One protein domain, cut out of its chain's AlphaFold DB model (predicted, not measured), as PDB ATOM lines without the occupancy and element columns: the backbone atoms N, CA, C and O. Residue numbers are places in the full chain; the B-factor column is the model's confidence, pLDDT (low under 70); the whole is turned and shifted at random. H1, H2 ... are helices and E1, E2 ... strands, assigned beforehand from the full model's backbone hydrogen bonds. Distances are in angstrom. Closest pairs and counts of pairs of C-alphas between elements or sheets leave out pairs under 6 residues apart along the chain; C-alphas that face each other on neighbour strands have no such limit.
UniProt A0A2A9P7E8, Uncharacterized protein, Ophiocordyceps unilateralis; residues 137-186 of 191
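AT A GLANCE: This is residues 137 to 186 of the 191 residues of an uncharacterized protein of Ophiocordyceps unilateralis (UniProt A0A2A9P7E8). A small, strongly twisted sheet of four strands has one short helix, H1, across its face at one end, and the hairpin of E3 and E4 makes the other end. E3, the long strand, bends and pairs with E1 by its first part and with E4 by its last. The printed part has 50 residues, with E1, E2, H1, E3 and E4 along the chain; the sheet order is E2, E1, E3, E4, antiparallel throughout, and the class is mixed. It is compact, with a radius of gyration of the C-alphas of 11.0 A, and spans 31 by 25 by 16 A.

HOW THE PARTS SIT: E1, residues 137 to 141, and E2, residues 149 to 151, form an antiparallel hairpin, with N 139 and O 150 2.8 A apart. H1, residues 159 to 166, has every O i to N i+4 pair within hydrogen-bond range. E3, residues 170 to 177, is antiparallel to E1, with N 138 and O 173 2.9 A apart, and bends by 65 degrees at residue 173. H1 is on the sheet at a height of 7.9 A, over E3 and only just not over E1, on which 2 of its 8 C-alphas fall. It runs across the strands, at 85 degrees to E3 on the local plane; their closest C-alphas, of Ile 163 and Pro 172, are 5.9 A apart. E2, H1 and E3 form a split strand-helix-strand unit, two strands of one sheet with a helix between them along the chain and E1 between them in the sheet, and its crossover is right-handed. E4, residues 183 to 186, forms a hairpin with E3, with N 176 and O 184 2.9 A apart.

IN THESE COORDINATES: E1 begins at C-alpha 137 (151.827, 130.311, 187.485) and is 13.5 A long. H1 is 11.1 A long and E3 19.0 A. E4 ends at C-alpha 186 (151.366, 119.994, 187.936).

THE WHOLE: The C-alphas farthest apart, of Gly 160 and Ser 180, are 32.2 A apart. The printed part has no cut and no long link. Residue 144 alone has pLDDT under 70.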
ATOM      1  N   PRO A 137     152.374 130.370 186.135       92.75
ATOM      2  CA  PRO A 137     151.827 130.311 187.485       92.75
ATOM      3  C   PRO A 137     150.320 130.584 187.469       92.75
ATOM      4  O   PRO A 137     149.880 131.676 187.102       92.75
ATOM      5  N   ASN A 138     149.543 129.603 187.920       94.12
ATOM      6  CA  ASN A 138     148.094 129.684 188.038       94.12
ATOM      7  C   ASN A 138     147.646 129.388 189.473       94.12
ATOM      8  O   ASN A 138     148.315 128.687 190.231       94.12
ATOM      9  N   CYS A 139     146.473 129.896 189.821       94.81
ATOM     10  CA  CYS A 139     145.772 129.622 191.060       94.81
ATOM     11  C   CYS A 139     144.580 128.717 190.754       94.81
ATOM     12  O   CYS A 139     143.675 129.111 190.016       94.81
ATOM     13  N   CYS A 140     144.597 127.509 191.307       93.69
ATOM     14  CA  CYS A 140     143.619 126.469 191.014       93.69
ATOM     15  C   CYS A 140     142.728 126.180 192.216       93.69
ATOM     16  O   CYS A 140     143.235 125.979 193.321       93.69
ATOM     17  N   SER A 141     141.421 126.095 191.997       92.31
ATOM     18  CA  SER A 141     140.472 125.617 193.003       92.31
ATOM     19  C   SER A 141     140.608 124.100 193.184       92.31
ATOM     20  O   SER A 141     140.770 123.362 192.208       92.31
ATOM     21  N   PHE A 142     140.521 123.619 194.425       81.12
ATOM     22  CA  PHE A 142     140.287 122.200 194.699       81.12
ATOM     23  C   PHE A 142     138.784 121.949 194.828       81.12
ATOM     24  O   PHE A 142     138.110 122.600 195.620       81.12
ATOM     25  N   GLY A 143     138.268 120.991 194.063       75.38
ATOM     26  CA  GLY A 143     136.885 120.534 194.146       75.38
ATOM     27  C   GLY A 143     136.724 119.158 193.496       75.38
ATOM     28  O   GLY A 143     137.644 118.713 192.808       75.38
ATOM     29  N   PRO A 144     135.580 118.474 193.689       67.06
ATOM     30  CA  PRO A 144     135.283 117.156 193.107       67.06
ATOM     31  C   PRO A 144     135.046 117.182 191.580       67.06
ATOM     32  O   PRO A 144     134.357 116.326 191.036       67.06
ATOM     33  N   GLY A 145     135.610 118.161 190.874       74.25
ATOM     34  CA  GLY A 145     135.442 118.374 189.442       74.25
ATOM     35  C   GLY A 145     136.761 118.754 188.765       74.25
ATOM     36  O   GLY A 145     137.818 118.726 189.403       74.25
ATOM     37  N   PRO A 146     136.726 119.106 187.470       72.94
ATOM     38  CA  PRO A 146     137.906 119.614 186.782       72.94
ATOM     39  C   PRO A 146     138.441 120.840 187.533       72.94
ATOM     40  O   PRO A 146     137.683 121.733 187.904       72.94
ATOM     41  N   ALA A 147     139.748 120.862 187.803       80.06
ATOM     42  CA  ALA A 147     140.352 121.948 188.561       80.06
ATOM     43  C   ALA A 147     140.243 123.253 187.761       80.06
ATOM     44  O   ALA A 147     140.884 123.406 186.722       80.06
ATOM     45  N   GLU A 148     139.437 124.192 188.248       89.94
ATOM     46  CA  GLU A 148     139.353 125.529 187.669       89.94
ATOM     47  C   GLU A 148     140.606 126.313 188.042       89.94
ATOM     48  O   GLU A 148     140.827 126.649 189.210       89.94
ATOM     49  N   CYS A 149     141.439 126.588 187.046       92.44
ATOM     50  CA  CYS A 149     142.696 127.296 187.207       92.44
ATOM     51  C   CYS A 149     142.644 128.633 186.475       92.44
ATOM     52  O   CYS A 149     142.331 128.697 185.289       92.44
ATOM     53  N   ALA A 150     143.000 129.703 187.178       93.75
ATOM     54  CA  ALA A 150     143.136 131.038 186.604       93.75
ATOM     55  C   ALA A 150     144.594 131.510 186.709       93.75
ATOM     56  O   ALA A 150     145.273 131.133 187.665       93.75
ATOM     57  N   PRO A 151     145.093 132.343 185.780       93.31
ATOM     58  CA  PRO A 151     146.406 132.966 185.917       93.31
ATOM     59  C   PRO A 151     146.532 133.726 187.240       93.31
ATOM     60  O   PRO A 151     145.581 134.377 187.681       93.31
ATOM     61  N   ALA A 152     147.701 133.654 187.877       92.56
ATOM     62  CA  ALA A 152     147.969 134.451 189.070       92.56
ATOM     63  C   ALA A 152     147.862 135.953 188.741       92.56
ATOM     64  O   ALA A 152     148.384 136.408 187.724       92.56
ATOM     65  N   ALA A 153     147.225 136.738 189.616       91.44
ATOM     66  CA  ALA A 153     146.965 138.169 189.396       91.44
ATOM     67  C   ALA A 153     148.230 139.060 189.405       91.44
ATOM     68  O   ALA A 153     148.141 140.281 189.305       91.44
ATOM     69  N   GLY A 154     149.418 138.468 189.529       87.75
ATOM     70  CA  GLY A 154     150.686 139.177 189.571       87.75
ATOM     71  C   GLY A 154     151.876 138.252 189.345       87.75
ATOM     72  O   GLY A 154     151.743 137.032 189.255       87.75
ATOM     73  N   LYS A 155     153.064 138.855 189.251       89.44
ATOM     74  CA  LYS A 155     154.332 138.124 189.199       89.44
ATOM     75  C   LYS A 155     154.793 137.873 190.636       89.44
ATOM     76  O   LYS A 155     155.206 138.842 191.277       89.44
ATOM     77  N   PRO A 156     154.729 136.632 191.145       89.44
ATOM     78  CA  PRO A 156     155.173 136.356 192.500       89.44
ATOM     79  C   PRO A 156     156.667 136.642 192.628       89.44
ATOM     80  O   PRO A 156     157.450 136.306 191.735       89.44
ATOM     81  N   LYS A 157     157.062 137.249 193.744       90.44
ATOM     82  CA  LYS A 157     158.470 137.531 194.076       90.44
ATOM     83  C   LYS A 157     159.104 136.439 194.936       90.44
ATOM     84  O   LYS A 157     160.320 136.392 195.079       90.44
ATOM     85  N   SER A 158     158.287 135.565 195.519       89.50
ATOM     86  CA  SER A 158     158.719 134.427 196.329       89.50
ATOM     87  C   SER A 158     157.646 133.333 196.351       89.50
ATOM     88  O   SER A 158     156.510 133.565 195.935       89.50
ATOM     89  N   ALA A 159     157.991 132.155 196.877       87.81
ATOM     90  CA  ALA A 159     157.039 131.069 197.114       87.81
ATOM     91  C   ALA A 159     155.885 131.500 198.033       87.81
ATOM     92  O   ALA A 159     154.719 131.279 197.720       87.81
ATOM     93  N   GLY A 160     156.211 132.190 199.134       89.94
ATOM     94  CA  GLY A 160     155.214 132.724 200.061       89.94
ATOM     95  C   GLY A 160     154.285 133.734 199.392       89.94
ATOM     96  O   GLY A 160     153.075 133.647 199.552       89.94
ATOM     97  N   ASP A 161     154.841 134.623 198.567       91.44
ATOM     98  CA  ASP A 161     154.065 135.594 197.789       91.44
ATOM     99  C   ASP A 161     153.125 134.898 196.791       91.44
ATOM    100  O   ASP A 161     151.963 135.270 196.670       91.44
ATOM    101  N   PHE A 162     153.570 133.818 196.138       91.38
ATOM    102  CA  PHE A 162     152.705 133.045 195.243       91.38
ATOM    103  C   PHE A 162     151.530 132.393 195.988       91.38
ATOM    104  O   PHE A 162     150.391 132.453 195.523       91.38
ATOM    105  N   ILE A 163     151.787 131.828 197.170       90.75
ATOM    106  CA  ILE A 163     150.737 131.277 198.037       90.75
ATOM    107  C   ILE A 163     149.763 132.388 198.465       90.75
ATOM    108  O   ILE A 163     148.548 132.204 198.385       90.75
ATOM    109  N   SER A 164     150.279 133.555 198.862       92.12
ATOM    110  CA  SER A 164     149.466 134.707 199.265       92.12
ATOM    111  C   SER A 164     148.622 135.280 198.122       92.12
ATOM    112  O   SER A 164     147.481 135.668 198.365       92.12
ATOM    113  N   ILE A 165     149.139 135.297 196.889       93.44
ATOM    114  CA  ILE A 165     148.407 135.759 195.698       93.44
ATOM    115  C   ILE A 165     147.203 134.862 195.407       93.44
ATOM    116  O   ILE A 165     146.153 135.369 195.016       93.44
ATOM    117  N   CYS A 166     147.334 133.544 195.576       92.44
ATOM    118  CA  CYS A 166     146.259 132.640 195.185       92.44
ATOM    119  C   CYS A 166     145.041 132.678 196.107       92.44
ATOM    120  O   CYS A 166     143.956 132.449 195.587       92.44
ATOM    121  N   GLN A 167     145.214 133.043 197.383       90.56
ATOM    122  CA  GLN A 167     144.207 133.083 198.455       90.56
ATOM    123  C   GLN A 167     143.339 131.804 198.591       90.56
ATOM    124  O   GLN A 167     142.869 131.220 197.615       90.56
ATOM    125  N   PRO A 168     143.054 131.335 199.816       88.88
ATOM    126  CA  PRO A 168     142.123 130.224 200.004       88.88
ATOM    127  C   PRO A 168     140.756 130.523 199.354       88.88
ATOM    128  O   PRO A 168     140.277 131.652 199.468       88.88
ATOM    129  N   PRO A 169     140.113 129.550 198.677       90.31
ATOM    130  CA  PRO A 169     140.407 128.110 198.663       90.31
ATOM    131  C   PRO A 169     141.340 127.648 197.525       90.31
ATOM    132  O   PRO A 169     141.428 126.449 197.249       90.31
ATOM    133  N   ARG A 170     142.002 128.567 196.819       92.62
ATOM    134  CA  ARG A 170     142.842 128.224 195.668       92.62
ATOM    135  C   ARG A 170     144.271 127.930 196.093       92.62
ATOM    136  O   ARG A 170     144.786 128.492 197.058       92.62
ATOM    137  N   VAL A 171     144.930 127.072 195.325       92.00
ATOM    138  CA  VAL A 171     146.337 126.732 195.518       92.00
ATOM    139  C   VAL A 171     147.196 127.149 194.330       92.00
ATOM    140  O   VAL A 171     146.736 127.074 193.185       92.00
ATOM    141  N   PRO A 172     148.450 127.551 194.577       92.88
ATOM    142  CA  PRO A 172     149.406 127.805 193.513       92.88
ATOM    143  C   PRO A 172     149.754 126.504 192.783       92.88
ATOM    144  O   PRO A 172     150.107 125.501 193.404       92.88
ATOM    145  N   LYS A 173     149.671 126.519 191.453       92.25
ATOM    146  CA  LYS A 173     150.114 125.437 190.568       92.25
ATOM    147  C   LYS A 173     150.812 126.005 189.340       92.25
ATOM    148  O   LYS A 173     150.579 127.145 188.940       92.25
ATOM    149  N   CYS A 174     151.650 125.188 188.719       92.00
ATOM    150  CA  CYS A 174     152.232 125.495 187.419       92.00
ATOM    151  C   CYS A 174     151.450 124.741 186.350       92.00
ATOM    152  O   CYS A 174     151.387 123.509 186.379       92.00
ATOM    153  N   CYS A 175     150.846 125.480 185.426       91.75
ATOM    154  CA  CYS A 175     150.029 124.913 184.365       91.75
ATOM    155  C   CYS A 175     150.622 125.225 182.998       91.75
ATOM    156  O   CYS A 175     151.212 126.284 182.805       91.75
ATOM    157  N   PHE A 176     150.430 124.331 182.039       90.75
ATOM    158  CA  PHE A 176     150.715 124.592 180.635       90.75
ATOM    159  C   PHE A 176     149.461 124.321 179.811       90.75
ATOM    160  O   PHE A 176     148.667 123.437 180.136       90.75
ATOM    161  N   THR A 177     149.284 125.092 178.747       88.88
ATOM    162  CA  THR A 177     148.210 124.872 177.783       88.88
ATOM    163  C   THR A 177     148.795 124.125 176.594       88.88
ATOM    164  O   THR A 177     149.737 124.598 175.958       88.88
ATOM    165  N   SER A 178     148.270 122.934 176.323       85.88
ATOM    166  CA  SER A 178     148.600 122.164 175.124       85.88
ATOM    167  C   SER A 178     148.123 122.896 173.862       85.88
ATOM    168  O   SER A 178     147.209 123.717 173.920       85.88
ATOM    169  N   LEU A 179     148.672 122.541 172.697       85.81
ATOM    170  CA  LEU A 179     148.189 123.017 171.390       85.81
ATOM    171  C   LEU A 179     146.703 122.693 171.157       85.81
ATOM    172  O   LEU A 179     146.020 123.405 170.431       85.81
ATOM    173  N   SER A 180     146.197 121.645 171.809       87.94
ATOM    174  CA  SER A 180     144.783 121.252 171.812       87.94
ATOM    175  C   SER A 180     143.891 122.122 172.709       87.94
ATOM    176  O   SER A 180     142.707 121.833 172.841       87.94
ATOM    177  N   GLY A 181     144.437 123.141 173.382       85.75
ATOM    178  CA  GLY A 181     143.701 124.000 174.316       85.75
ATOM    179  C   GLY A 181     143.443 123.372 175.689       85.75
ATOM    180  O   GLY A 181     142.918 124.035 176.579       85.75
ATOM    181  N   THR A 182     143.840 122.115 175.903       85.69
ATOM    182  CA  THR A 182     143.749 121.462 177.211       85.69
ATOM    183  C   THR A 182     144.813 122.006 178.156       85.69
ATOM    184  O   THR A 182     146.003 122.030 177.833       85.69
ATOM    185  N   GLN A 183     144.380 122.437 179.340       88.19
ATOM    186  CA  GLN A 183     145.271 122.909 180.389       88.19
ATOM    187  C   GLN A 183     145.645 121.755 181.319       88.19
ATOM    188  O   GLN A 183     144.782 121.065 181.858       88.19
ATOM    189  N   LEU A 184     146.944 121.554 181.507       87.19
ATOM    190  CA  LEU A 184     147.501 120.528 182.378       87.19
ATOM    191  C   LEU A 184     148.298 121.213 183.481       87.19
ATOM    192  O   LEU A 184     149.195 122.011 183.210       87.19
ATOM    193  N   CYS A 185     147.956 120.911 184.730       87.88
ATOM    194  CA  CYS A 185     148.548 121.540 185.905       87.88
ATOM    195  C   CYS A 185     149.294 120.512 186.743       87.88
ATOM    196  O   CYS A 185     148.711 119.523 187.188       87.88
ATOM    197  N   LEU A 186     150.573 120.774 186.997       82.12
ATOM    198  CA  LEU A 186     151.366 119.994 187.936       82.12
ATOM    199  C   LEU A 186     151.260 120.572 189.347       82.12
ATOM    200  O   LEU A 186     151.043 121.773 189.540       82.12
TER     201      LEU A 186